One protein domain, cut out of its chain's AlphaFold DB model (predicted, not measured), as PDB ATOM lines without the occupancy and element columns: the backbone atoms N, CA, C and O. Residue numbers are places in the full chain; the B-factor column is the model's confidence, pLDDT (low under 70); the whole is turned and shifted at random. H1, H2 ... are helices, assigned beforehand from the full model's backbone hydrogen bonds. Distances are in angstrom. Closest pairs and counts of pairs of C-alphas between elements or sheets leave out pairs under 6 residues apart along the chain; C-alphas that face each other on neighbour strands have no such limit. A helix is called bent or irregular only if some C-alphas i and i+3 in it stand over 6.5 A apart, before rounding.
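AT A GLANCE: This is residues 13 to 182 of the 386 residues of an uncharacterized protein of Krasilnikoviella flava (UniProt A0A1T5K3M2). A set of mostly crossed helices gathers round one long helix, H5: H2 and H3 pack across it, H4 packs on its first residues, H6, H7 and H9 pack on the part toward its last residue, and H10 sets out from it and runs past H2 and H3. H8 lies beyond H6 and H9 at one end of the long axis, H1 is off by itself near that end, touching no helix, and H11 packs on H3 at the opposite end. The printed part has 170 residues, with eleven named helices, H1 to H11 in order along the chain, and no named strand; its class is all helix. It is compact, with a radius of gyration of the C-alphas of 17.0 A and spans of 50 by 36 by 30 A.

HOW THE PARTS SIT: H1, residues 13 to 29, is apart from H5, residues 83 to 106, and from H8, residues 130 to 142. H2, residues 44 to 53, touches H5, the hub, which touches seven helices; their closest C-alphas, of Ala 50 and Ala 100, are 4.7 A apart, at a steep tilt of 62 degrees, opposite ways. H3, residues 56 to 67, touches H5 with residues 58 to 62 alone, about perpendicular at 83 degrees, the closest C-alphas being those of Asp 58 and Ala 93, at 5.4 A. H3 and H4, residues 72 to 79, form a helical hairpin at a shallow tilt of 27 degrees, with the closest C-alphas, of Ala 64 and Val 75, 6.7 A apart. H4 touches H5, closest at the C-alphas of Ala 76 and Thr 83, 5.1 A. H6, residues 114 to 118, touches H5, closest at the C-alphas of Ala 106 and Arg 117, 5.2 A, and H8, closest at those of Thr 116 and Pro 136, 4.8 A. H7, residues 120 to 124, touches H9, residues 144 to 154, closest at the C-alphas of Thr 124 and Arg 154, 5.9 A. H8 and H9 touch only at the corner, closest at the C-alphas of Leu 140 and Leu 147, 5.0 A. H9 touches H5 at a shallow tilt of 23 degrees, opposite ways, closest at the C-alphas of Ala 98 and Val 153, 4.8 A. H10, residues 156 to 169, touches H3 about perpendicular at 87 degrees, closest at the C-alphas of Val 67 and Arg 161, 5.3 A. H11, residues 175 to 181, touches H3, closest at the C-alphas of Leu 60 and Ala 176, 6.4 A. In H2, H3, H4, H6, H7 and H9 every O i to N i+4 pair is within hydrogen-bond range; the counts are 12 of 13 in H1, 18 of 20 in H5, 6 of 9 in H8, 8 of 10 in H10 and 2 of 3 in H11.

IN THESE COORDINATES: H1 begins at C-alpha 13 (36.520, -14.562, -19.283) and is 24.9 A long. H2, H3 and H4 are shorter. H5 runs 35.2 A, from C-alpha 83 (6.577, -25.801, -26.168) to C-alpha 106 (30.088, -28.354, -0.045). H6 and H7 have five residues each. H8 is 19.3 A long, H9 15.1 A and H10 19.8 A. H11 ends at C-alpha 181 (4.989, -46.048, -17.853). H10 is irregular, with C-alphas 162 and 165 7.2 A apart; H5 and H8 only just are, with C-alphas 84 and 87 6.8 A and C-alphas 131 and 134 6.9 A apart.

THE WHOLE: The two C-alphas farthest apart, of Ala 131 and Ala 182, are 55.2 A from each other. The printed part has no cut. The link from H1 to H2, residues 30 to 43, is long. The mean pLDDT of the printed part is 89.5; 14 residues are under 70, among them residues 176 to 182.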
ATOM      1  N   ALA A  13      37.315 -13.460 -18.725       60.66
ATOM      2  CA  ALA A  13      36.520 -14.562 -19.283       60.66
ATOM      3  C   ALA A  13      37.381 -15.629 -19.967       60.66
ATOM      4  O   ALA A  13      37.249 -16.809 -19.657       60.66
ATOM      5  N   GLY A  14      38.332 -15.209 -20.799       73.81
ATOM      6  CA  GLY A  14      39.262 -16.111 -21.462       73.81
ATOM      7  C   GLY A  14      40.244 -16.790 -20.511       73.81
ATOM      8  O   GLY A  14      40.690 -17.886 -20.822       73.81
ATOM      9  N   PHE A  15      40.552 -16.207 -19.345       70.25
ATOM     10  CA  PHE A  15      41.534 -16.790 -18.421       70.25
ATOM     11  C   PHE A  15      41.087 -18.139 -17.848       70.25
ATOM     12  O   PHE A  15      41.863 -19.089 -17.857       70.25
ATOM     13  N   VAL A  16      39.837 -18.252 -17.388       67.38
ATOM     14  CA  VAL A  16      39.321 -19.513 -16.825       67.38
ATOM     15  C   VAL A  16      39.208 -20.579 -17.915       67.38
ATOM     16  O   VAL A  16      39.577 -21.730 -17.698       67.38
ATOM     17  N   ASP A  17      38.753 -20.201 -19.109       72.38
ATOM     18  CA  ASP A  17      38.658 -21.123 -20.244       72.38
ATOM     19  C   ASP A  17      40.034 -21.575 -20.740       72.38
ATOM     20  O   ASP A  17      40.220 -22.741 -21.094       72.38
ATOM     21  N   ASP A  18      41.018 -20.679 -20.719       74.25
ATOM     22  CA  ASP A  18      42.409 -20.992 -21.013       74.25
ATOM     23  C   ASP A  18      43.039 -21.871 -19.923       74.25
ATOM     24  O   ASP A  18      43.733 -22.835 -20.239       74.25
ATOM     25  N   ALA A  19      42.741 -21.624 -18.647       71.06
ATOM     26  CA  ALA A  19      43.168 -22.481 -17.549       71.06
ATOM     27  C   ALA A  19      42.581 -23.894 -17.698       71.06
ATOM     28  O   ALA A  19      43.328 -24.873 -17.671       71.06
ATOM     29  N   ILE A  20      41.269 -24.021 -17.940       71.88
ATOM     30  CA  ILE A  20      40.606 -25.311 -18.205       71.88
ATOM     31  C   ILE A  20      41.255 -26.003 -19.409       71.88
ATOM     32  O   ILE A  20      41.562 -27.196 -19.348       71.88
ATOM     33  N   ARG A  21      41.525 -25.265 -20.491       79.00
ATOM     34  CA  ARG A  21      42.214 -25.785 -21.679       79.00
ATOM     35  C   ARG A  21      43.620 -26.290 -21.349       79.00
ATOM     36  O   ARG A  21      43.941 -27.424 -21.699       79.00
ATOM     37  N   ARG A  22      44.441 -25.498 -20.654       76.69
ATOM     38  CA  ARG A  22      45.805 -25.872 -20.239       76.69
ATOM     39  C   ARG A  22      45.802 -27.114 -19.356       76.69
ATOM     40  O   ARG A  22      46.622 -28.005 -19.557       76.69
ATOM     41  N   MET A  23      44.847 -27.221 -18.439       70.56
ATOM     42  CA  MET A  23      44.713 -28.390 -17.571       70.56
ATOM     43  C   MET A  23      44.276 -29.637 -18.336       70.56
ATOM     44  O   MET A  23      44.807 -30.714 -18.075       70.56
ATOM     45  N   ARG A  24      43.389 -29.510 -19.333       74.31
ATOM     46  CA  ARG A  24      43.047 -30.623 -20.236       74.31
ATOM     47  C   ARG A  24      44.265 -31.122 -21.008       74.31
ATOM     48  O   ARG A  24      44.488 -32.329 -21.066       74.31
ATOM     49  N   VAL A  25      45.084 -30.209 -21.530       78.62
ATOM     50  CA  VAL A  25      46.337 -30.554 -22.221       78.62
ATOM     51  C   VAL A  25      47.327 -31.231 -21.267       78.62
ATOM     52  O   VAL A  25      47.882 -32.276 -21.603       78.62
ATOM     53  N   ALA A  26      47.510 -30.697 -20.056       75.75
ATOM     54  CA  ALA A  26      48.422 -31.263 -19.061       75.75
ATOM     55  C   ALA A  26      47.972 -32.647 -18.556       75.75
ATOM     56  O   ALA A  26      48.796 -33.545 -18.386       75.75
ATOM     57  N   ALA A  27      46.669 -32.847 -18.340       69.06
ATOM     58  CA  ALA A  27      46.105 -34.135 -17.948       69.06
ATOM     59  C   ALA A  27      46.277 -35.190 -19.052       69.06
ATOM     60  O   ALA A  27      46.711 -36.306 -18.758       69.06
ATOM     61  N   ALA A  28      46.029 -34.812 -20.313       77.19
ATOM     62  CA  ALA A  28      46.267 -35.672 -21.469       77.19
ATOM     63  C   ALA A  28      47.750 -36.056 -21.604       77.19
ATOM     64  O   ALA A  28      48.063 -37.233 -21.763       77.19
ATOM     65  N   ALA A  29      48.667 -35.092 -21.459       80.19
ATOM     66  CA  ALA A  29      50.110 -35.343 -21.498       80.19
ATOM     67  C   ALA A  29      50.587 -36.271 -20.366       80.19
ATOM     68  O   ALA A  29      51.505 -37.062 -20.553       80.19
ATOM     69  N   ALA A  30      49.939 -36.211 -19.200       77.69
ATOM     70  CA  ALA A  30      50.237 -37.077 -18.064       77.69
ATOM     71  C   ALA A  30      49.608 -38.482 -18.167       77.69
ATOM     72  O   ALA A  30      49.701 -39.248 -17.208       77.69
ATOM     73  N   GLY A  31      48.905 -38.809 -19.260       77.25
ATOM     74  CA  GLY A  31      48.172 -40.074 -19.398       77.25
ATOM     75  C   GLY A  31      47.033 -40.235 -18.384       77.25
ATOM     76  O   GLY A  31      46.511 -41.333 -18.190       77.25
ATOM     77  N   ARG A  32      46.631 -39.148 -17.713       70.25
ATOM     78  CA  ARG A  32      45.526 -39.150 -16.757       70.25
ATOM     79  C   ARG A  32      44.240 -38.929 -17.538       70.25
ATOM     80  O   ARG A  32      43.913 -37.801 -17.889       70.25
ATOM     81  N   GLY A  33      43.484 -40.001 -17.772       60.19
ATOM     82  CA  GLY A  33      42.188 -39.978 -18.472       60.19
ATOM     83  C   GLY A  33      41.063 -39.193 -17.774       60.19
ATOM     84  O   GLY A  33      39.904 -39.360 -18.127       60.19
ATOM     85  N   GLY A  34      41.384 -38.357 -16.783       66.00
ATOM     86  CA  GLY A  34      40.442 -37.627 -15.939       66.00
ATOM     87  C   GLY A  34      40.618 -36.116 -16.016       66.00
ATOM     88  O   GLY A  34      40.610 -35.452 -14.987       66.00
ATOM     89  N   ALA A  35      40.835 -35.554 -17.208       70.56
ATOM     90  CA  ALA A  35      40.812 -34.102 -17.344       70.56
ATOM     91  C   ALA A  35      39.431 -33.556 -16.926       70.56
ATOM     92  O   ALA A  35      38.421 -34.171 -17.269       70.56
ATOM     93  N   PRO A  36      39.339 -32.405 -16.242       65.25
ATOM     94  CA  PRO A  36      38.052 -31.779 -15.955       65.25
ATOM     95  C   PRO A  36      37.254 -31.549 -17.249       65.25
ATOM     96  O   PRO A  36      37.738 -30.909 -18.193       65.25
ATOM     97  N   GLY A  37      36.043 -32.104 -17.318       69.69
ATOM     98  CA  GLY A  37      35.232 -32.098 -18.540       69.69
ATOM     99  C   GLY A  37      35.438 -33.307 -19.467       69.69
ATOM    100  O   GLY A  37      34.862 -33.341 -20.553       69.69
ATOM    101  N   ALA A  38      36.278 -34.282 -19.101       78.56
ATOM    102  CA  ALA A  38      36.400 -35.541 -19.833       78.56
ATOM    103  C   ALA A  38      35.244 -36.483 -19.486       78.56
ATOM    104  O   ALA A  38      34.677 -36.418 -18.393       78.56
ATOM    105  N   ALA A  39      34.912 -37.377 -20.416       77.94
ATOM    106  CA  ALA A  39      33.835 -38.329 -20.205       77.94
ATOM    107  C   ALA A  39      34.120 -39.244 -18.994       77.94
ATOM    108  O   ALA A  39      35.207 -39.806 -18.869       77.94
ATOM    109  N   GLY A  40      33.137 -39.416 -18.117       83.00
ATOM    110  CA  GLY A  40      33.179 -40.204 -16.892       83.00
ATOM    111  C   GLY A  40      33.824 -39.511 -15.691       83.00
ATOM    112  O   GLY A  40      34.133 -40.214 -14.721       83.00
ATOM    113  N   THR A  41      34.050 -38.193 -15.742       87.19
ATOM    114  CA  THR A  41      34.674 -37.422 -14.648       87.19
ATOM    115  C   THR A  41      33.686 -36.700 -13.745       87.19
ATOM    116  O   THR A  41      34.082 -36.319 -12.646       87.19
ATOM    117  N   ALA A  42      32.427 -36.549 -14.158       92.19
ATOM    118  CA  ALA A  42      31.394 -36.020 -13.277       92.19
ATOM    119  C   ALA A  42      31.174 -36.968 -12.090       92.19
ATOM    120  O   ALA A  42      31.114 -38.194 -12.259       92.19
ATOM    121  N   ASP A  43      31.037 -36.403 -10.890       93.94
ATOM    122  CA  ASP A  43      30.780 -37.174  -9.675       93.94
ATOM    123  C   ASP A  43      29.310 -37.651  -9.636       93.94
ATOM    124  O   ASP A  43      28.397 -36.840  -9.436       93.94
ATOM    125  N   PRO A  44      29.034 -38.961  -9.809       94.88
ATOM    126  CA  PRO A  44      27.667 -39.462  -9.833       94.88
ATOM    127  C   PRO A  44      26.965 -39.359  -8.468       94.88
ATOM    128  O   PRO A  44      25.737 -39.298  -8.439       94.88
ATOM    129  N   GLU A  45      27.696 -39.339  -7.347       95.06
ATOM    130  CA  GLU A  45      27.118 -39.197  -6.002       95.06
ATOM    131  C   GLU A  45      26.605 -37.769  -5.784       95.06
ATOM    132  O   GLU A  45      25.450 -37.573  -5.383       95.06
ATOM    133  N   ALA A  46      27.428 -36.770  -6.124       96.00
ATOM    134  CA  ALA A  46      27.043 -35.362  -6.079       96.00
ATOM    135  C   ALA A  46      25.861 -35.077  -7.016       96.00
ATOM    136  O   ALA A  46      24.889 -34.447  -6.600       96.00
ATOM    137  N   GLN A  47      25.878 -35.617  -8.242       97.00
ATOM    138  CA  GLN A  47      24.768 -35.487  -9.196       97.00
ATOM    139  C   GLN A  47      23.473 -36.114  -8.671       97.00
ATOM    140  O   GLN A  47      22.409 -35.503  -8.757       97.00
ATOM    141  N   ARG A  48      23.542 -37.315  -8.081       96.31
ATOM    142  CA  ARG A  48      22.369 -37.973  -7.486       96.31
ATOM    143  C   ARG A  48      21.783 -37.141  -6.346       96.31
ATOM    144  O   ARG A  48      20.566 -36.975  -6.282       96.31
ATOM    145  N   THR A  49      22.645 -36.623  -5.473       96.31
ATOM    146  CA  THR A  49      22.260 -35.787  -4.326       96.31
ATOM    147  C   THR A  49      21.630 -34.476  -4.788       96.31
ATOM    148  O   THR A  49      20.560 -34.111  -4.307       96.31
ATOM    149  N   ALA A  50      22.247 -33.809  -5.767       97.19
ATOM    150  CA  ALA A  50      21.735 -32.574  -6.341       97.19
ATOM    151  C   ALA A  50      20.367 -32.794  -6.997       97.19
ATOM    152  O   ALA A  50      19.407 -32.132  -6.624       97.19
ATOM    153  N   LEU A  51      20.234 -33.785  -7.890       97.12
ATOM    154  CA  LEU A  51      18.958 -34.109  -8.539       97.12
ATOM    155  C   LEU A  51      17.850 -34.429  -7.532       97.12
ATOM    156  O   LEU A  51      16.717 -34.000  -7.727       97.12
ATOM    157  N   ALA A  52      18.160 -35.150  -6.451       96.06
ATOM    158  CA  ALA A  52      17.186 -35.474  -5.410       96.06
ATOM    159  C   ALA A  52      16.666 -34.239  -4.650       96.06
ATOM    160  O   ALA A  52      15.574 -34.296  -4.088       96.06
ATOM    161  N   ALA A  53      17.415 -33.132  -4.647       97.00
ATOM    162  CA  ALA A  53      17.003 -31.873  -4.032       97.00
ATOM    163  C   ALA A  53      16.092 -31.015  -4.935       97.00
ATOM    164  O   ALA A  53      15.478 -30.066  -4.449       97.00
ATOM    165  N   LEU A  54      15.993 -31.326  -6.234       97.44
ATOM    166  CA  LEU A  54      15.180 -30.564  -7.185       97.44
ATOM    167  C   LEU A  54      13.697 -30.979  -7.141       97.44
ATOM    168  O   LEU A  54      13.385 -32.130  -6.822       97.44
ATOM    169  N   PRO A  55      12.766 -30.093  -7.545       96.50
ATOM    170  CA  PRO A  55      11.380 -30.470  -7.808       96.50
ATOM    171  C   PRO A  55      11.269 -31.608  -8.845       96.50
ATOM    172  O   PRO A  55      12.060 -31.648  -9.791       96.50
ATOM    173  N   PRO A  56      10.274 -32.513  -8.740       95.25
ATOM    174  CA  PRO A  56      10.127 -33.637  -9.673       95.25
ATOM    175  C   PRO A  56       9.998 -33.234 -11.151       95.25
ATOM    176  O   PRO A  56      10.516 -33.936 -12.021       95.25
ATOM    177  N   ASP A  57       9.339 -32.107 -11.433       96.06
ATOM    178  CA  ASP A  57       9.160 -31.598 -12.797       96.06
ATOM    179  C   ASP A  57      10.492 -31.127 -13.403       96.06
ATOM    180  O   ASP A  57      10.785 -31.434 -14.560       96.06
ATOM    181  N   ASP A  58      11.341 -30.474 -12.604       97.75
ATOM    182  CA  ASP A  58      12.677 -30.037 -13.021       97.75
ATOM    183  C   ASP A  58      13.594 -31.242 -13.262       97.75
ATOM    184  O   ASP A  58      14.306 -31.291 -14.266       97.75
ATOM    185  N   GLN A  59      13.528 -32.263 -12.394       97.25
ATOM    186  CA  GLN A  59      14.250 -33.525 -12.595       97.25
ATOM    187  C   GLN A  59      13.859 -34.188 -13.923       97.25
ATOM    188  O   GLN A  59      14.729 -34.623 -14.680       97.25
ATOM    189  N   LEU A  60      12.554 -34.267 -14.223       95.56
ATOM    190  CA  LEU A  60      12.059 -34.833 -15.478       95.56
ATOM    191  C   LEU A  60      12.524 -34.011 -16.684       95.56
ATOM    192  O   LEU A  60      13.004 -34.589 -17.659       95.56
ATOM    193  N   LEU A  61      12.393 -32.684 -16.615       97.19
ATOM    194  CA  LEU A  61      12.787 -31.754 -17.670       97.19
ATOM    195  C   LEU A  61      14.274 -31.886 -18.017       97.19
ATOM    196  O   LEU A  61      14.623 -32.073 -19.188       97.19
ATOM    197  N   LEU A  62      15.142 -31.849 -17.002       97.38
ATOM    198  CA  LEU A  62      16.590 -31.999 -17.155       97.38
ATOM    199  C   LEU A  62      16.943 -33.364 -17.744       97.38
ATOM    200  O   LEU A  62      17.714 -33.453 -18.699       97.38
ATOM    201  N   TRP A  63      16.345 -34.433 -17.217       96.75
ATOM    202  CA  TRP A  63      16.642 -35.790 -17.659       96.75
ATOM    203  C   TRP A  63      16.184 -36.066 -19.095       96.75
ATOM    204  O   TRP A  63      16.928 -36.628 -19.903       96.75
ATOM    205  N   ALA A  64      14.958 -35.666 -19.434       96.25
ATOM    206  CA  ALA A  64      14.400 -35.814 -20.772       96.25
ATOM    207  C   ALA A  64      15.220 -35.043 -21.814       96.25
ATOM    208  O   ALA A  64      15.497 -35.568 -22.890       96.25
ATOM    209  N   THR A  65      15.649 -33.825 -21.481       97.50
ATOM    210  CA  THR A  65      16.355 -32.956 -22.429       97.50
ATOM    211  C   THR A  65      17.824 -33.335 -22.572       97.50
ATOM    212  O   THR A  65      18.307 -33.531 -23.684       97.50
ATOM    213  N   HIS A  66      18.551 -33.479 -21.464       96.50
ATOM    214  CA  HIS A  66      20.005 -33.638 -21.517       96.50
ATOM    215  C   HIS A  66      20.427 -35.086 -21.714       96.50
ATOM    216  O   HIS A  66      21.281 -35.367 -22.558       96.50
ATOM    217  N   VAL A  67      19.810 -36.018 -20.987       95.62
ATOM    218  CA  VAL A  67      20.206 -37.433 -21.021       95.62
ATOM    219  C   VAL A  67      19.500 -38.178 -22.151       95.62
ATOM    220  O   VAL A  67      20.154 -38.873 -22.926       95.62
ATOM    221  N   GLN A  68      18.184 -38.006 -22.291       94.94
ATOM    222  CA  GLN A  68      17.401 -38.697 -23.326       94.94
ATOM    223  C   GLN A  68      17.334 -37.949 -24.664       94.94
ATOM    224  O   GLN A  68      16.929 -38.544 -25.660       94.94
ATOM    225  N   ARG A  69      17.735 -36.669 -24.705       96.25
ATOM    226  CA  ARG A  69      17.690 -35.815 -25.906       96.25
ATOM    227  C   ARG A  69      16.311 -35.769 -26.568       96.25
ATOM    228  O   ARG A  69      16.192 -35.831 -27.788       96.25
ATOM    229  N   HIS A  70      15.257 -35.701 -25.760       97.12
ATOM    230  CA  HIS A  70      13.905 -35.530 -26.272       97.12
ATOM    231  C   HIS A  70      13.698 -34.142 -26.875       97.12
ATOM    232  O   HIS A  70      14.174 -33.135 -26.353       97.12
ATOM    233  N   GLU A  71      12.917 -34.102 -27.953       97.12
ATOM    234  CA  GLU A  71      12.503 -32.860 -28.599       97.12
ATOM    235  C   GLU A  71      11.658 -31.992 -27.647       97.12
ATOM    236  O   GLU A  71      10.797 -32.527 -26.935       97.12
ATOM    237  N   PRO A  72      11.796 -30.650 -27.671       97.19
ATOM    238  CA  PRO A  72      11.070 -29.755 -26.765       97.19
ATOM    239  C   PRO A  72       9.548 -29.936 -26.791       97.19
ATOM    240  O   PRO A  72       8.890 -29.774 -25.768       97.19
ATOM    241  N   ALA A  73       8.970 -30.301 -27.941       96.81
ATOM    242  CA  ALA A  73       7.537 -30.568 -28.057       96.81
ATOM    243  C   ALA A  73       7.100 -31.821 -27.276       96.81
ATOM    244  O   ALA A  73       6.031 -31.821 -26.664       96.81
ATOM    245  N   ALA A  74       7.927 -32.871 -27.260       95.50
ATOM    246  CA  ALA A  74       7.659 -34.085 -26.490       95.50
ATOM    247  C   ALA A  74       7.778 -33.816 -24.984       95.50
ATOM    248  O   ALA A  74       6.920 -34.239 -24.208       95.50
ATOM    249  N   VAL A  75       8.793 -33.045 -24.583       96.31
ATOM    250  CA  VAL A  75       8.980 -32.610 -23.191       96.31
ATOM    251  C   VAL A  75       7.807 -31.743 -22.720       96.31
ATOM    252  O   VAL A  75       7.260 -31.973 -21.643       96.31
ATOM    253  N   ALA A  76       7.358 -30.795 -23.547       96.38
ATOM    254  CA  ALA A  76       6.203 -29.947 -23.254       96.38
ATOM    255  C   ALA A  76       4.923 -30.764 -23.038       96.38
ATOM    256  O   ALA A  76       4.209 -30.546 -22.059       96.38
ATOM    257  N   ALA A  77       4.665 -31.744 -23.912       95.06
ATOM    258  CA  ALA A  77       3.523 -32.644 -23.787       95.06
ATOM    259  C   ALA A  77       3.581 -33.482 -22.498       95.06
ATOM    260  O   ALA A  77       2.557 -33.640 -21.836       95.06
ATOM    261  N   ALA A  78       4.766 -33.974 -22.119       92.25
ATOM    262  CA  ALA A  78       4.961 -34.733 -20.883       92.25
ATOM    263  C   ALA A  78       4.727 -33.882 -19.622       92.25
ATOM    264  O   ALA A  78       4.137 -34.369 -18.662       92.25
ATOM    265  N   LEU A  79       5.141 -32.612 -19.643       94.75
ATOM    266  CA  LEU A  79       4.954 -31.666 -18.536       94.75
ATOM    267  C   LEU A  79       3.574 -30.983 -18.533       94.75
ATOM    268  O   LEU A  79       3.263 -30.235 -17.612       94.75
ATOM    269  N   GLY A  80       2.755 -31.170 -19.574       95.94
ATOM    270  CA  GLY A  80       1.500 -30.428 -19.731       95.94
ATOM    271  C   GLY A  80       1.706 -28.917 -19.911       95.94
ATOM    272  O   GLY A  80       0.849 -28.123 -19.525       95.94
ATOM    273  N   THR A  81       2.841 -28.505 -20.483       97.44
ATOM    274  CA  THR A  81       3.191 -27.096 -20.718       97.44
ATOM    275  C   THR A  81       3.218 -26.768 -22.213       97.44
ATOM    276  O   THR A  81       3.100 -27.637 -23.075       97.44
ATOM    277  N   HIS A  82       3.342 -25.484 -22.551       98.12
ATOM    278  CA  HIS A  82       3.487 -25.049 -23.939       98.12
ATOM    279  C   HIS A  82       4.950 -25.165 -24.396       98.12
ATOM    280  O   HIS A  82       5.848 -24.750 -23.668       98.12
ATOM    281  N   THR A  83       5.210 -25.608 -25.631       98.06
ATOM    282  CA  THR A  83       6.577 -25.801 -26.168       98.06
ATOM    283  C   THR A  83       7.475 -24.570 -26.022       98.06
ATOM    284  O   THR A  83       8.640 -24.688 -25.661       98.06
ATOM    285  N   ARG A  84       6.926 -23.363 -26.220       97.81
ATOM    286  CA  ARG A  84       7.673 -22.098 -26.040       97.81
ATOM    287  C   ARG A  84       8.122 -21.829 -24.596       97.81
ATOM    288  O   ARG A  84       9.023 -21.026 -24.397       97.81
ATOM    289  N   ALA A  85       7.499 -22.454 -23.599       97.81
ATOM    290  CA  ALA A  85       7.888 -22.298 -22.199       97.81
ATOM    291  C   ALA A  85       9.094 -23.175 -21.825       97.81
ATOM    292  O   ALA A  85       9.810 -22.831 -20.887       97.81
ATOM    293  N   VAL A  86       9.341 -24.265 -22.565       98.00
ATOM    294  CA  VAL A  86      10.378 -25.259 -22.249       98.00
ATOM    295  C   VAL A  86      11.778 -24.649 -22.140       98.00
ATOM    296  O   VAL A  86      12.415 -24.906 -21.125       98.00
ATOM    297  N   PRO A  87      12.266 -23.795 -23.065       97.94
ATOM    298  CA  PRO A  87      13.612 -23.227 -22.939       97.94
ATOM    299  C   PRO A  87      13.795 -22.382 -21.672       97.94
ATOM    300  O   PRO A  87      14.836 -22.445 -21.024       97.94
ATOM    301  N   ARG A  88      12.763 -21.620 -21.281       98.31
ATOM    302  CA  ARG A  88      12.788 -20.813 -20.052       98.31
ATOM    303  C   ARG A  88      12.814 -21.702 -18.812       98.31
ATOM    304  O   ARG A  88      13.591 -21.437 -17.903       98.31
ATOM    305  N   LEU A  89      11.963 -22.729 -18.776       98.19
ATOM    306  CA  LEU A  89      11.927 -23.690 -17.673       98.19
ATOM    307  C   LEU A  89      13.246 -24.459 -17.570       98.19
ATOM    308  O   LEU A  89      13.748 -24.652 -16.472       98.19
ATOM    309  N   LEU A  90      13.841 -24.833 -18.705       98.06
ATOM    310  CA  LEU A  90      15.110 -25.548 -18.737       98.06
ATOM    311  C   LEU A  90      16.235 -24.697 -18.146       98.06
ATOM    312  O   LEU A  90      16.940 -25.172 -17.267       98.06
ATOM    313  N   GLY A  91      16.350 -23.428 -18.551       97.88
ATOM    314  CA  GLY A  91      17.347 -22.522 -17.973       97.88
ATOM    315  C   GLY A  91      17.156 -22.301 -16.466       97.88
ATOM    316  O   GLY A  91      18.134 -22.196 -15.731       97.88
ATOM    317  N   GLN A  92      15.908 -22.279 -15.981       98.38
ATOM    318  CA  GLN A  92      15.612 -22.219 -14.543       98.38
ATOM    319  C   GLN A  92      16.029 -23.508 -13.818       98.38
ATOM    320  O   GLN A  92      16.686 -23.437 -12.781       98.38
ATOM    321  N   ALA A  93      15.706 -24.673 -14.382       98.25
ATOM    322  CA  ALA A  93      16.077 -25.970 -13.827       98.25
ATOM    323  C   ALA A  93      17.602 -26.182 -13.819       98.25
ATOM    324  O   ALA A  93      18.140 -26.734 -12.865       98.25
ATOM    325  N   GLU A  94      18.322 -25.704 -14.837       98.12
ATOM    326  CA  GLU A  94      19.790 -25.744 -14.891       98.12
ATOM    327  C   GLU A  94      20.435 -24.874 -13.808       98.12
ATOM    328  O   GLU A  94      21.389 -25.308 -13.165       98.12
ATOM    329  N   GLN A  95      19.896 -23.678 -13.558       97.50
ATOM    330  CA  GLN A  95      20.350 -22.818 -12.458       97.50
ATOM    331  C   GLN A  95      20.077 -23.459 -11.093       97.50
ATOM    332  O   GLN A  95      20.941 -23.436 -10.217       97.50
ATOM    333  N   ALA A  96      18.904 -24.075 -10.917       97.94
ATOM    334  CA  ALA A  96      18.583 -24.822  -9.704       97.94
ATOM    335  C   ALA A  96      19.521 -26.028  -9.511       97.94
ATOM    336  O   ALA A  96      19.987 -26.271  -8.398       97.94
ATOM    337  N   LEU A  97      19.850 -26.744 -10.592       98.12
ATOM    338  CA  LEU A  97      20.810 -27.846 -10.568       98.12
ATOM    339  C   LEU A  97      22.217 -27.369 -10.191       98.12
ATOM    340  O   LEU A  97      22.854 -28.011  -9.362       98.12
ATOM    341  N   ALA A  98      22.689 -26.246 -10.737       97.56
ATOM    342  CA  ALA A  98      23.988 -25.672 -10.380       97.56
ATOM    343  C   ALA A  98      24.077 -25.339  -8.879       97.56
ATOM    344  O   ALA A  98      25.031 -25.743  -8.216       97.56
ATOM    345  N   ALA A  99      23.049 -24.690  -8.321       97.25
ATOM    346  CA  ALA A  99      22.983 -24.381  -6.891       97.25
ATOM    347  C   ALA A  99      22.921 -25.650  -6.014       97.25
ATOM    348  O   ALA A  99      23.564 -25.732  -4.968       97.25
ATOM    349  N   ALA A 100      22.173 -26.670  -6.444       97.88
ATOM    350  CA  ALA A 100      22.109 -27.949  -5.739       97.88
ATOM    351  C   ALA A 100      23.443 -28.715  -5.798       97.88
ATOM    352  O   ALA A 100      23.833 -29.340  -4.810       97.88
ATOM    353  N   LEU A 101      24.163 -28.644  -6.923       97.50
ATOM    354  CA  LEU A 101      25.505 -29.212  -7.070       97.50
ATOM    355  C   LEU A 101      26.516 -28.510  -6.172       97.50
ATOM    356  O   LEU A 101      27.315 -29.189  -5.539       97.50
ATOM    357  N   GLU A 102      26.461 -27.185  -6.063       97.25
ATOM    358  CA  GLU A 102      27.288 -26.433  -5.117       97.25
ATOM    359  C   GLU A 102      27.049 -26.907  -3.676       97.25
ATOM    360  O   GLU A 102      27.998 -27.245  -2.965       97.25
ATOM    361  N   ALA A 103      25.783 -27.017  -3.260       97.31
ATOM    362  CA  ALA A 103      25.429 -27.512  -1.931       97.31
ATOM    363  C   ALA A 103      25.904 -28.958  -1.697       97.31
ATOM    364  O   ALA A 103      26.446 -29.262  -0.632       97.31
ATOM    365  N   ALA A 104      25.746 -29.839  -2.692       97.19
ATOM    366  CA  ALA A 104      26.220 -31.221  -2.632       97.19
ATOM    367  C   ALA A 104      27.750 -31.290  -2.512       97.19
ATOM    368  O   ALA A 104      28.267 -32.008  -1.664       97.19
ATOM    369  N   HIS A 105      28.474 -30.487  -3.292       96.69
ATOM    370  CA  HIS A 105      29.937 -30.408  -3.282       96.69
ATOM    371  C   HIS A 105      30.514 -29.748  -2.028       96.69
ATOM    372  O   HIS A 105      31.676 -29.987  -1.685       96.69
ATOM    373  N   ALA A 106      29.739 -28.901  -1.351       96.19
ATOM    374  CA  ALA A 106      30.088 -28.354  -0.045       96.19
ATOM    375  C   ALA A 106      29.861 -29.374   1.085       96.19
ATOM    376  O   ALA A 106      30.548 -29.322   2.112       96.19
ATOM    377  N   HIS A 107      28.928 -30.312   0.905       95.56
ATOM    378  CA  HIS A 107      28.670 -31.379   1.860       95.56
ATOM    379  C   HIS A 107      29.781 -32.440   1.809       95.56
ATOM    380  O   HIS A 107      30.121 -32.957   0.753       95.56
ATOM    381  N   GLY A 108      30.380 -32.766   2.957       86.44
ATOM    382  CA  GLY A 108      31.426 -33.796   3.034       86.44
ATOM    383  C   GLY A 108      32.786 -33.402   2.443       86.44
ATOM    384  O   GLY A 108      33.642 -34.267   2.261       86.44
ATOM    385  N   CYS A 109      33.019 -32.116   2.157       94.69
ATOM    386  CA  CYS A 109      34.314 -31.671   1.650       94.69
ATOM    387  C   CYS A 109      35.432 -31.781   2.720       94.69
ATOM    388  O   CYS A 109      35.179 -31.548   3.908       94.69
ATOM    389  N   PRO A 110      36.682 -32.110   2.327       95.00
ATOM    390  CA  PRO A 110      37.818 -32.158   3.247       95.00
ATOM    391  C   PRO A 110      38.099 -30.807   3.932       95.00
ATOM    392  O   PRO A 110      37.823 -29.747   3.351       95.00
ATOM    393  N   PRO A 111      38.710 -30.808   5.135       93.06
ATOM    394  CA  PRO A 111      39.174 -29.575   5.762       93.06
ATOM    395  C   PRO A 111      40.154 -28.852   4.823       93.06
ATOM    396  O   PRO A 111      41.038 -29.470   4.239       93.06
ATOM    397  N   GLY A 112      39.955 -27.545   4.641       94.62
ATOM    398  CA  GLY A 112      40.704 -26.724   3.681       94.62
ATOM    399  C   GLY A 112      40.015 -26.518   2.326       94.62
ATOM    400  O   GLY A 112      40.328 -25.548   1.652       94.62
ATOM    401  N   CYS A 113      39.032 -27.345   1.946       97.62
ATOM    402  CA  CYS A 113      38.252 -27.144   0.711       97.62
ATOM    403  C   CYS A 113      36.974 -26.318   0.939       97.62
ATOM    404  O   CYS A 113      36.413 -25.754   0.003       97.62
ATOM    405  N   ALA A 114      36.486 -26.257   2.180       96.12
ATOM    406  CA  ALA A 114      35.151 -25.747   2.492       96.12
ATOM    407  C   ALA A 114      34.914 -24.282   2.091       96.12
ATOM    408  O   ALA A 114      33.801 -23.944   1.700       96.12
ATOM    409  N   ALA A 115      35.930 -23.415   2.188       95.62
ATOM    410  CA  ALA A 115      35.813 -22.018   1.768       95.62
ATOM    411  C   ALA A 115      35.626 -21.920   0.246       95.62
ATOM    412  O   ALA A 115      34.627 -21.375  -0.212       95.62
ATOM    413  N   THR A 116      36.507 -22.564  -0.525       97.25
ATOM    414  CA  THR A 116      36.415 -22.622  -1.990       97.25
ATOM    415  C   THR A 116      35.114 -23.268  -2.459       97.25
ATOM    416  O   THR A 116      34.472 -22.742  -3.359       97.25
ATOM    417  N   ARG A 117      34.674 -24.372  -1.830       96.75
ATOM    418  CA  ARG A 117      33.425 -25.071  -2.197       96.75
ATOM    419  C   ARG A 117      32.170 -24.225  -1.997       96.75
ATOM    420  O   ARG A 117      31.250 -24.349  -2.789       96.75
ATOM    421  N   ARG A 118      32.143 -23.367  -0.973       95.56
ATOM    422  CA  ARG A 118      31.038 -22.422  -0.728       95.56
ATOM    423  C   ARG A 118      31.085 -21.179  -1.615       95.56
ATOM    424  O   ARG A 118      30.114 -20.440  -1.639       95.56
ATOM    425  N   ALA A 119      32.218 -20.923  -2.266       95.81
ATOM    426  CA  ALA A 119      32.402 -19.789  -3.165       95.81
ATOM    427  C   ALA A 119      32.202 -20.168  -4.643       95.81
ATOM    428  O   ALA A 119      32.342 -19.308  -5.509       95.81
ATOM    429  N   LEU A 120      31.905 -21.436  -4.966       96.00
ATOM    430  CA  LEU A 120      31.818 -21.898  -6.357       96.00
ATOM    431  C   LEU A 120      30.709 -21.182  -7.134       96.00
ATOM    432  O   LEU A 120      30.939 -20.774  -8.276       96.00
ATOM    433  N   GLY A 121      29.534 -20.986  -6.531       94.75
ATOM    434  CA  GLY A 121      28.437 -20.251  -7.156       94.75
ATOM    435  C   GLY A 121      28.835 -18.810  -7.473       94.75
ATOM    436  O   GLY A 121      28.684 -18.343  -8.603       94.75
ATOM    437  N   ASP A 122      29.455 -18.121  -6.517       95.12
ATOM    438  CA  ASP A 122      29.904 -16.742  -6.721       95.12
ATOM    439  C   ASP A 122      31.033 -16.640  -7.755       95.12
ATOM    440  O   ASP A 122      31.033 -15.713  -8.569       95.12
ATOM    441  N   LEU A 123      31.962 -17.601  -7.780       93.56
ATOM    442  CA  LEU A 123      33.044 -17.660  -8.766       93.56
ATOM    443  C   LEU A 123      32.509 -17.870 -10.187       93.56
ATOM    444  O   LEU A 123      32.909 -17.164 -11.112       93.56
ATOM    445  N   THR A 124      31.564 -18.797 -10.378       92.81
ATOM    446  CA  THR A 124      30.963 -19.041 -11.704       92.81
ATOM    447  C   THR A 124      30.202 -17.826 -12.233       92.81
ATOM    448  O   THR A 124      30.237 -17.549 -13.433       92.81
ATOM    449  N   HIS A 125      29.576 -17.050 -11.345       91.69
ATOM    450  CA  HIS A 125      28.848 -15.830 -11.692       91.69
ATOM    451  C   HIS A 125      29.684 -14.545 -11.642       91.69
ATOM    452  O   HIS A 125      29.133 -13.475 -11.915       91.69
ATOM    453  N   ARG A 126      30.984 -14.625 -11.319       89.25
ATOM    454  CA  ARG A 126      31.880 -13.464 -11.141       89.25
ATOM    455  C   ARG A 126      31.343 -12.443 -10.133       89.25
ATOM    456  O   ARG A 126      31.419 -11.237 -10.351       89.25
ATOM    457  N   ARG A 127      30.741 -12.935  -9.050       90.31
ATOM    458  CA  ARG A 127      30.180 -12.119  -7.961       90.31
ATOM    459  C   ARG A 127      31.122 -11.978  -6.769       90.31
ATOM    460  O   ARG A 127      30.818 -11.220  -5.851       90.31
ATOM    461  N   VAL A 128      32.261 -12.671  -6.788       87.31
ATOM    462  CA  VAL A 128      33.291 -12.529  -5.757       87.31
ATOM    463  C   VAL A 128      33.940 -11.152  -5.874       87.31
ATOM    464  O   VAL A 128      34.228 -10.671  -6.970       87.31
ATOM    465  N   GLN A 129      34.156 -10.491  -4.737       90.88
ATOM    466  CA  GLN A 129      34.895  -9.232  -4.720       90.88
ATOM    467  C   GLN A 129      36.344  -9.486  -5.166       90.88
ATOM    468  O   GLN A 129      36.937 -10.454  -4.694       90.88
ATOM    469  N   PRO A 130      36.970  -8.607  -5.972       86.94
ATOM    470  CA  PRO A 130      38.326  -8.835  -6.484       86.94
ATOM    471  C   PRO A 130      39.377  -9.123  -5.400       86.94
ATOM    472  O   PRO A 130      40.333  -9.848  -5.642       86.94
ATOM    473  N   ALA A 131      39.193  -8.579  -4.193       88.06
ATOM    474  CA  ALA A 131      40.083  -8.804  -3.054       88.06
ATOM    475  C   ALA A 131      39.952 -10.203  -2.418       88.06
ATOM    476  O   ALA A 131      40.857 -10.636  -1.714       88.06
ATOM    477  N   GLN A 132      38.826 -10.889  -2.629       88.38
ATOM    478  CA  GLN A 132      38.524 -12.219  -2.085       88.38
ATOM    479  C   GLN A 132      38.592 -13.318  -3.157       88.38
ATOM    480  O   GLN A 132      38.416 -14.489  -2.844       88.38
ATOM    481  N   GLU A 133      38.817 -12.945  -4.418       89.25
ATOM    482  CA  GLU A 133      38.810 -13.843  -5.579       89.25
ATOM    483  C   GLU A 133      40.089 -14.697  -5.656       89.25
ATOM    484  O   GLU A 133      40.022 -15.865  -6.028       89.25
ATOM    485  N   THR A 134      41.238 -14.171  -5.219       90.44
ATOM    486  CA  THR A 134      42.544 -14.830  -5.407       90.44
ATOM    487  C   THR A 134      42.703 -16.124  -4.609       90.44
ATOM    488  O   THR A 134      43.164 -17.123  -5.148       90.44
ATOM    489  N   GLU A 135      42.292 -16.147  -3.337       93.38
ATOM    490  CA  GLU A 135      42.424 -17.336  -2.480       93.38
ATOM    491  C   GLU A 135      41.668 -18.568  -3.028       93.38
ATOM    492  O   GLU A 135      42.278 -19.638  -3.157       93.38
ATOM    493  N   PRO A 136      40.366 -18.484  -3.375       95.00
ATOM    494  CA  PRO A 136      39.663 -19.633  -3.921       95.00
ATOM    495  C   PRO A 136      40.152 -20.003  -5.330       95.00
ATOM    496  O   PRO A 136      40.168 -21.193  -5.639       95.00
ATOM    497  N   GLU A 137      40.597 -19.051  -6.158       92.50
ATOM    498  CA  GLU A 137      41.199 -19.345  -7.469       92.50
ATOM    499  C   GLU A 137      42.520 -20.117  -7.349       92.50
ATOM    500  O   GLU A 137      42.679 -21.163  -7.987       92.50
ATOM    501  N   ASP A 138      43.433 -19.673  -6.484       91.19
ATOM    502  CA  ASP A 138      44.701 -20.363  -6.222       91.19
ATOM    503  C   ASP A 138      44.449 -21.791  -5.713       91.19
ATOM    504  O   ASP A 138      45.102 -22.751  -6.138       91.19
ATOM    505  N   HIS A 139      43.440 -21.965  -4.852       95.31
ATOM    506  CA  HIS A 139      43.037 -23.285  -4.384       95.31
ATOM    507  C   HIS A 139      42.466 -24.160  -5.509       95.31
ATOM    508  O   HIS A 139      42.770 -25.352  -5.554       95.31
ATOM    509  N   LEU A 140      41.656 -23.614  -6.425       93.81
ATOM    510  CA  LEU A 140      41.145 -24.366  -7.579       93.81
ATOM    511  C   LEU A 140      42.284 -24.882  -8.465       93.81
ATOM    512  O   LEU A 140      42.216 -26.013  -8.942       93.81
ATOM    513  N   VAL A 141      43.344 -24.092  -8.645       89.50
ATOM    514  CA  VAL A 141      44.539 -24.512  -9.393       89.50
ATOM    515  C   VAL A 141      45.314 -25.603  -8.644       89.50
ATOM    516  O   VAL A 141      45.792 -26.554  -9.263       89.50
ATOM    517  N   ALA A 142      45.421 -25.500  -7.317       90.88
ATOM    518  CA  ALA A 142      46.171 -26.447  -6.491       90.88
ATOM    519  C   ALA A 142      45.411 -27.753  -6.174       90.88
ATOM    520  O   ALA A 142      46.039 -28.774  -5.887       90.88
ATOM    521  N   CYS A 143      44.074 -27.745  -6.210       94.31
ATOM    522  CA  CYS A 143      43.220 -28.852  -5.778       94.31
ATOM    523  C   CYS A 143      42.339 -29.377  -6.928       94.31
ATOM    524  O   CYS A 143      41.253 -28.837  -7.179       94.31
ATOM    525  N   PRO A 144      42.724 -30.497  -7.577       90.50
ATOM    526  CA  PRO A 144      41.964 -31.076  -8.685       90.50
ATOM    527  C   PRO A 144      40.508 -31.388  -8.328       90.50
ATOM    528  O   PRO A 144      39.616 -31.181  -9.144       90.50
ATOM    529  N   ALA A 145      40.237 -31.836  -7.098       92.94
ATOM    530  CA  ALA A 145      38.876 -32.133  -6.663       92.94
ATOM    531  C   ALA A 145      37.985 -30.881  -6.697       92.94
ATOM    532  O   ALA A 145      36.860 -30.942  -7.190       92.94
ATOM    533  N   CYS A 146      38.462 -29.747  -6.169       95.31
ATOM    534  CA  CYS A 146      37.721 -28.480  -6.188       95.31
ATOM    535  C   CYS A 146      37.517 -27.961  -7.610       95.31
ATOM    536  O   CYS A 146      36.442 -27.454  -7.918       95.31
ATOM    537  N   LEU A 147      38.493 -28.168  -8.490       92.81
ATOM    538  CA  LEU A 147      38.349 -27.846  -9.902       92.81
ATOM    539  C   LEU A 147      37.285 -28.696 -10.610       92.81
ATOM    540  O   LEU A 147      36.491 -28.154 -11.373       92.81
ATOM    541  N   HIS A 148      37.236 -30.007 -10.359       92.69
ATOM    542  CA  HIS A 148      36.179 -30.864 -10.909       92.69
ATOM    543  C   HIS A 148      34.793 -30.377 -10.481       92.69
ATOM    544  O   HIS A 148      33.913 -30.208 -11.319       92.69
ATOM    545  N   ALA A 149      34.633 -30.045  -9.202       95.50
ATOM    546  CA  ALA A 149      33.386 -29.493  -8.696       95.50
ATOM    547  C   ALA A 149      33.027 -28.135  -9.304       95.50
ATOM    548  O   ALA A 149      31.863 -27.886  -9.599       95.50
ATOM    549  N   PHE A 150      34.016 -27.269  -9.534       95.31
ATOM    550  CA  PHE A 150      33.797 -26.014 -10.247       95.31
ATOM    551  C   PHE A 150      33.269 -26.254 -11.669       95.31
ATOM    552  O   PHE A 150      32.326 -25.588 -12.088       95.31
ATOM    553  N   VAL A 151      33.835 -27.221 -12.400       93.69
ATOM    554  CA  VAL A 151      33.359 -27.586 -13.744       93.69
ATOM    555  C   VAL A 151      31.938 -28.150 -13.696       93.69
ATOM    556  O   VAL A 151      31.115 -27.747 -14.514       93.69
ATOM    557  N   ASP A 152      31.621 -29.001 -12.715       95.00
ATOM    558  CA  ASP A 152      30.268 -29.541 -12.535       95.00
ATOM    559  C   ASP A 152      29.228 -28.433 -12.300       95.00
ATOM    560  O   ASP A 152      28.149 -28.466 -12.891       95.00
ATOM    561  N   VAL A 153      29.549 -27.441 -11.460       96.50
ATOM    562  CA  VAL A 153      28.660 -26.304 -11.154       96.50
ATOM    563  C   VAL A 153      28.546 -25.349 -12.346       96.50
ATOM    564  O   VAL A 153      27.465 -24.825 -12.611       96.50
ATOM    565  N   ARG A 154      29.637 -25.128 -13.089       95.50
ATOM    566  CA  ARG A 154      29.663 -24.230 -14.254       95.50
ATOM    567  C   ARG A 154      28.915 -24.802 -15.458       95.50
ATOM    568  O   ARG A 154      28.266 -24.049 -16.182       95.50
ATOM    569  N   GLU A 155      29.020 -26.108 -15.692       95.06
ATOM    570  CA  GLU A 155      28.414 -26.801 -16.833       95.06
ATOM    571  C   GLU A 155      27.475 -27.936 -16.368       95.06
ATOM    572  O   GLU A 155      27.681 -29.105 -16.721       95.06
ATOM    573  N   PRO A 156      26.393 -27.622 -15.626       96.38
ATOM    574  CA  PRO A 156      25.553 -28.631 -14.973       96.38
ATOM    575  C   PRO A 156      24.906 -29.595 -15.980       96.38
ATOM    576  O   PRO A 156      24.806 -30.796 -15.736       96.38
ATOM    577  N   ALA A 157      24.537 -29.098 -17.165       95.50
ATOM    578  CA  ALA A 157      23.984 -29.899 -18.253       95.50
ATOM    579  C   ALA A 157      24.991 -30.896 -18.855       95.50
ATOM    580  O   ALA A 157      24.613 -31.972 -19.323       95.50
ATOM    581  N   TRP A 158      26.279 -30.545 -18.906       94.69
ATOM    582  CA  TRP A 158      27.317 -31.472 -19.353       94.69
ATOM    583  C   TRP A 158      27.584 -32.529 -18.281       94.69
ATOM    584  O   TRP A 158      27.526 -33.718 -18.590       94.69
ATOM    585  N   ALA A 159      27.761 -32.109 -17.027       95.38
ATOM    586  CA  ALA A 159      28.033 -33.017 -15.917       95.38
ATOM    587  C   ALA A 159      26.893 -34.032 -15.706       95.38
ATOM    588  O   ALA A 159      27.137 -35.219 -15.487       95.38
ATOM    589  N   LEU A 160      25.637 -33.607 -15.894       96.44
ATOM    590  CA  LEU A 160      24.483 -34.505 -15.881       96.44
ATOM    591  C   LEU A 160      24.518 -35.536 -17.021       96.44
ATOM    592  O   LEU A 160      24.230 -36.713 -16.796       96.44
ATOM    593  N   ARG A 161      24.867 -35.126 -18.249       95.50
ATOM    594  CA  ARG A 161      25.005 -36.055 -19.390       95.50
ATOM    595  C   ARG A 161      26.099 -37.078 -19.155       95.50
ATOM    596  O   ARG A 161      25.930 -38.239 -19.519       95.50
ATOM    597  N   ASP A 162      27.186 -36.633 -18.545       94.75
ATOM    598  CA  ASP A 162      28.334 -37.464 -18.240       94.75
ATOM    599  C   ASP A 162      28.026 -38.509 -17.156       94.75
ATOM    600  O   ASP A 162      28.298 -39.701 -17.319       94.75
ATOM    601  N   ALA A 163      27.363 -38.089 -16.076       95.94
ATOM    602  CA  ALA A 163      26.946 -38.976 -14.995       95.94
ATOM    603  C   ALA A 163      25.735 -39.858 -15.355       95.94
ATOM    604  O   ALA A 163      25.539 -40.910 -14.742       95.94
ATOM    605  N   GLY A 164      24.930 -39.468 -16.351       94.75
ATOM    606  CA  GLY A 164      23.671 -40.113 -16.740       94.75
ATOM    607  C   GLY A 164      23.730 -41.645 -16.849       94.75
ATOM    608  O   GLY A 164      22.939 -42.320 -16.183       94.75
ATOM    609  N   PRO A 165      24.674 -42.239 -17.608       94.06
ATOM    610  CA  PRO A 165      24.810 -43.694 -17.701       94.06
ATOM    611  C   PRO A 165      25.058 -44.382 -16.349       94.06
ATOM    612  O   PRO A 165      24.491 -45.442 -16.081       94.06
ATOM    613  N   ARG A 166      25.865 -43.773 -15.468       95.12
ATOM    614  CA  ARG A 166      26.150 -44.308 -14.124       95.12
ATOM    615  C   ARG A 166      24.959 -44.147 -13.185       95.12
ATOM    616  O   ARG A 166      24.692 -45.042 -12.389       95.12
ATOM    617  N   LEU A 167      24.220 -43.046 -13.297       95.50
ATOM    618  CA  LEU A 167      22.981 -42.831 -12.552       95.50
ATOM    619  C   LEU A 167      21.931 -43.891 -12.916       95.50
ATOM    620  O   LEU A 167      21.344 -44.492 -12.018       95.50
ATOM    621  N   LEU A 168      21.770 -44.194 -14.210       93.62
ATOM    622  CA  LEU A 168      20.893 -45.271 -14.688       93.62
ATOM    623  C   LEU A 168      21.313 -46.645 -14.168       93.62
ATOM    624  O   LEU A 168      20.467 -47.405 -13.696       93.62
ATOM    625  N   ALA A 169      22.609 -46.960 -14.234       93.56
ATOM    626  CA  ALA A 169      23.147 -48.209 -13.700       93.56
ATOM    627  C   ALA A 169      22.943 -48.319 -12.178       93.56
ATOM    628  O   ALA A 169      22.653 -49.397 -11.669       93.56
ATOM    629  N   GLY A 170      23.022 -47.193 -11.462       92.50
ATOM    630  CA  GLY A 170      22.730 -47.080 -10.032       92.50
ATOM    631  C   GLY A 170      21.238 -47.054  -9.682       92.50
ATOM    632  O   GLY A 170      20.896 -46.737  -8.546       92.50
ATOM    633  N   GLY A 171      20.346 -47.335 -10.638       90.19
ATOM    634  CA  GLY A 171      18.902 -47.412 -10.409       90.19
ATOM    635  C   GLY A 171      18.211 -46.062 -10.217       90.19
ATOM    636  O   GLY A 171      17.020 -46.039  -9.903       90.19
ATOM    637  N   TRP A 172      18.909 -44.941 -10.424       90.50
ATOM    638  CA  TRP A 172      18.273 -43.631 -10.379       90.50
ATOM    639  C   TRP A 172      17.283 -43.517 -11.539       90.50
ATOM    640  O   TRP A 172      17.616 -43.750 -12.704       90.50
ATOM    641  N   ARG A 173      16.038 -43.175 -11.209       84.81
ATOM    642  CA  ARG A 173      14.979 -42.889 -12.172       84.81
ATOM    643  C   ARG A 173      14.243 -41.644 -11.697       84.81
ATOM    644  O   ARG A 173      13.874 -41.602 -10.522       84.81
ATOM    645  N   PRO A 174      13.995 -40.657 -12.573       79.50
ATOM    646  CA  PRO A 174      13.206 -39.503 -12.178       79.50
ATOM    647  C   PRO A 174      11.807 -40.004 -11.812       79.50
ATOM    648  O   PRO A 174      11.208 -40.787 -12.558       79.50
ATOM    649  N   ALA A 175      11.298 -39.576 -10.655       73.94
ATOM    650  CA  ALA A 175      10.057 -40.095 -10.074       73.94
ATOM    651  C   ALA A 175       8.867 -40.040 -11.056       73.94
ATOM    652  O   ALA A 175       8.005 -40.918 -11.052       73.94
ATOM    653  N   ALA A 176       8.860 -39.057 -11.960       61.12
ATOM    654  CA  ALA A 176       7.815 -38.879 -12.960       61.12
ATOM    655  C   ALA A 176       7.803 -39.944 -14.082       61.12
ATOM    656  O   ALA A 176       6.742 -40.237 -14.633       61.12
ATOM    657  N   VAL A 177       8.933 -40.592 -14.406       60.09
ATOM    658  CA  VAL A 177       8.977 -41.639 -15.455       60.09
ATOM    659  C   VAL A 177       8.244 -42.913 -15.021       60.09
ATOM    660  O   VAL A 177       7.682 -43.625 -15.857       60.09
ATOM    661  N   LEU A 178       8.171 -43.174 -13.714       58.62
ATOM    662  CA  LEU A 178       7.390 -44.291 -13.173       58.62
ATOM    663  C   LEU A 178       5.878 -44.079 -13.342       58.62
ATOM    664  O   LEU A 178       5.157 -45.047 -13.551       58.62
ATOM    665  N   ALA A 179       5.396 -42.833 -13.341       54.97
ATOM    666  CA  ALA A 179       3.972 -42.539 -13.503       54.97
ATOM    667  C   ALA A 179       3.499 -42.615 -14.968       54.97
ATOM    668  O   ALA A 179       2.354 -42.973 -15.225       54.97
ATOM    669  N   ALA A 180       4.370 -42.306 -15.934       54.50
ATOM    670  CA  ALA A 180       4.017 -42.331 -17.357       54.50
ATOM    671  C   ALA A 180       4.082 -43.736 -17.985       54.50
ATOM    672  O   ALA A 180       3.440 -43.982 -19.006       54.50
ATOM    673  N   THR A 181       4.849 -44.654 -17.386       52.59
ATOM    674  CA  THR A 181       4.989 -46.048 -17.853       52.59
ATOM    675  C   THR A 181       4.119 -47.037 -17.082       52.59
ATOM    676  O   THR A 181       3.914 -48.153 -17.556       52.59
ATOM    677  N   ALA A 182       3.561 -46.632 -15.936       52.25
ATOM    678  CA  ALA A 182       2.538 -47.388 -15.231       52.25
ATOM    679  C   ALA A 182       1.226 -47.340 -16.023       52.25
ATOM    680  O   ALA A 182       0.412 -46.439 -15.842       52.25
TER     681      ALA A 182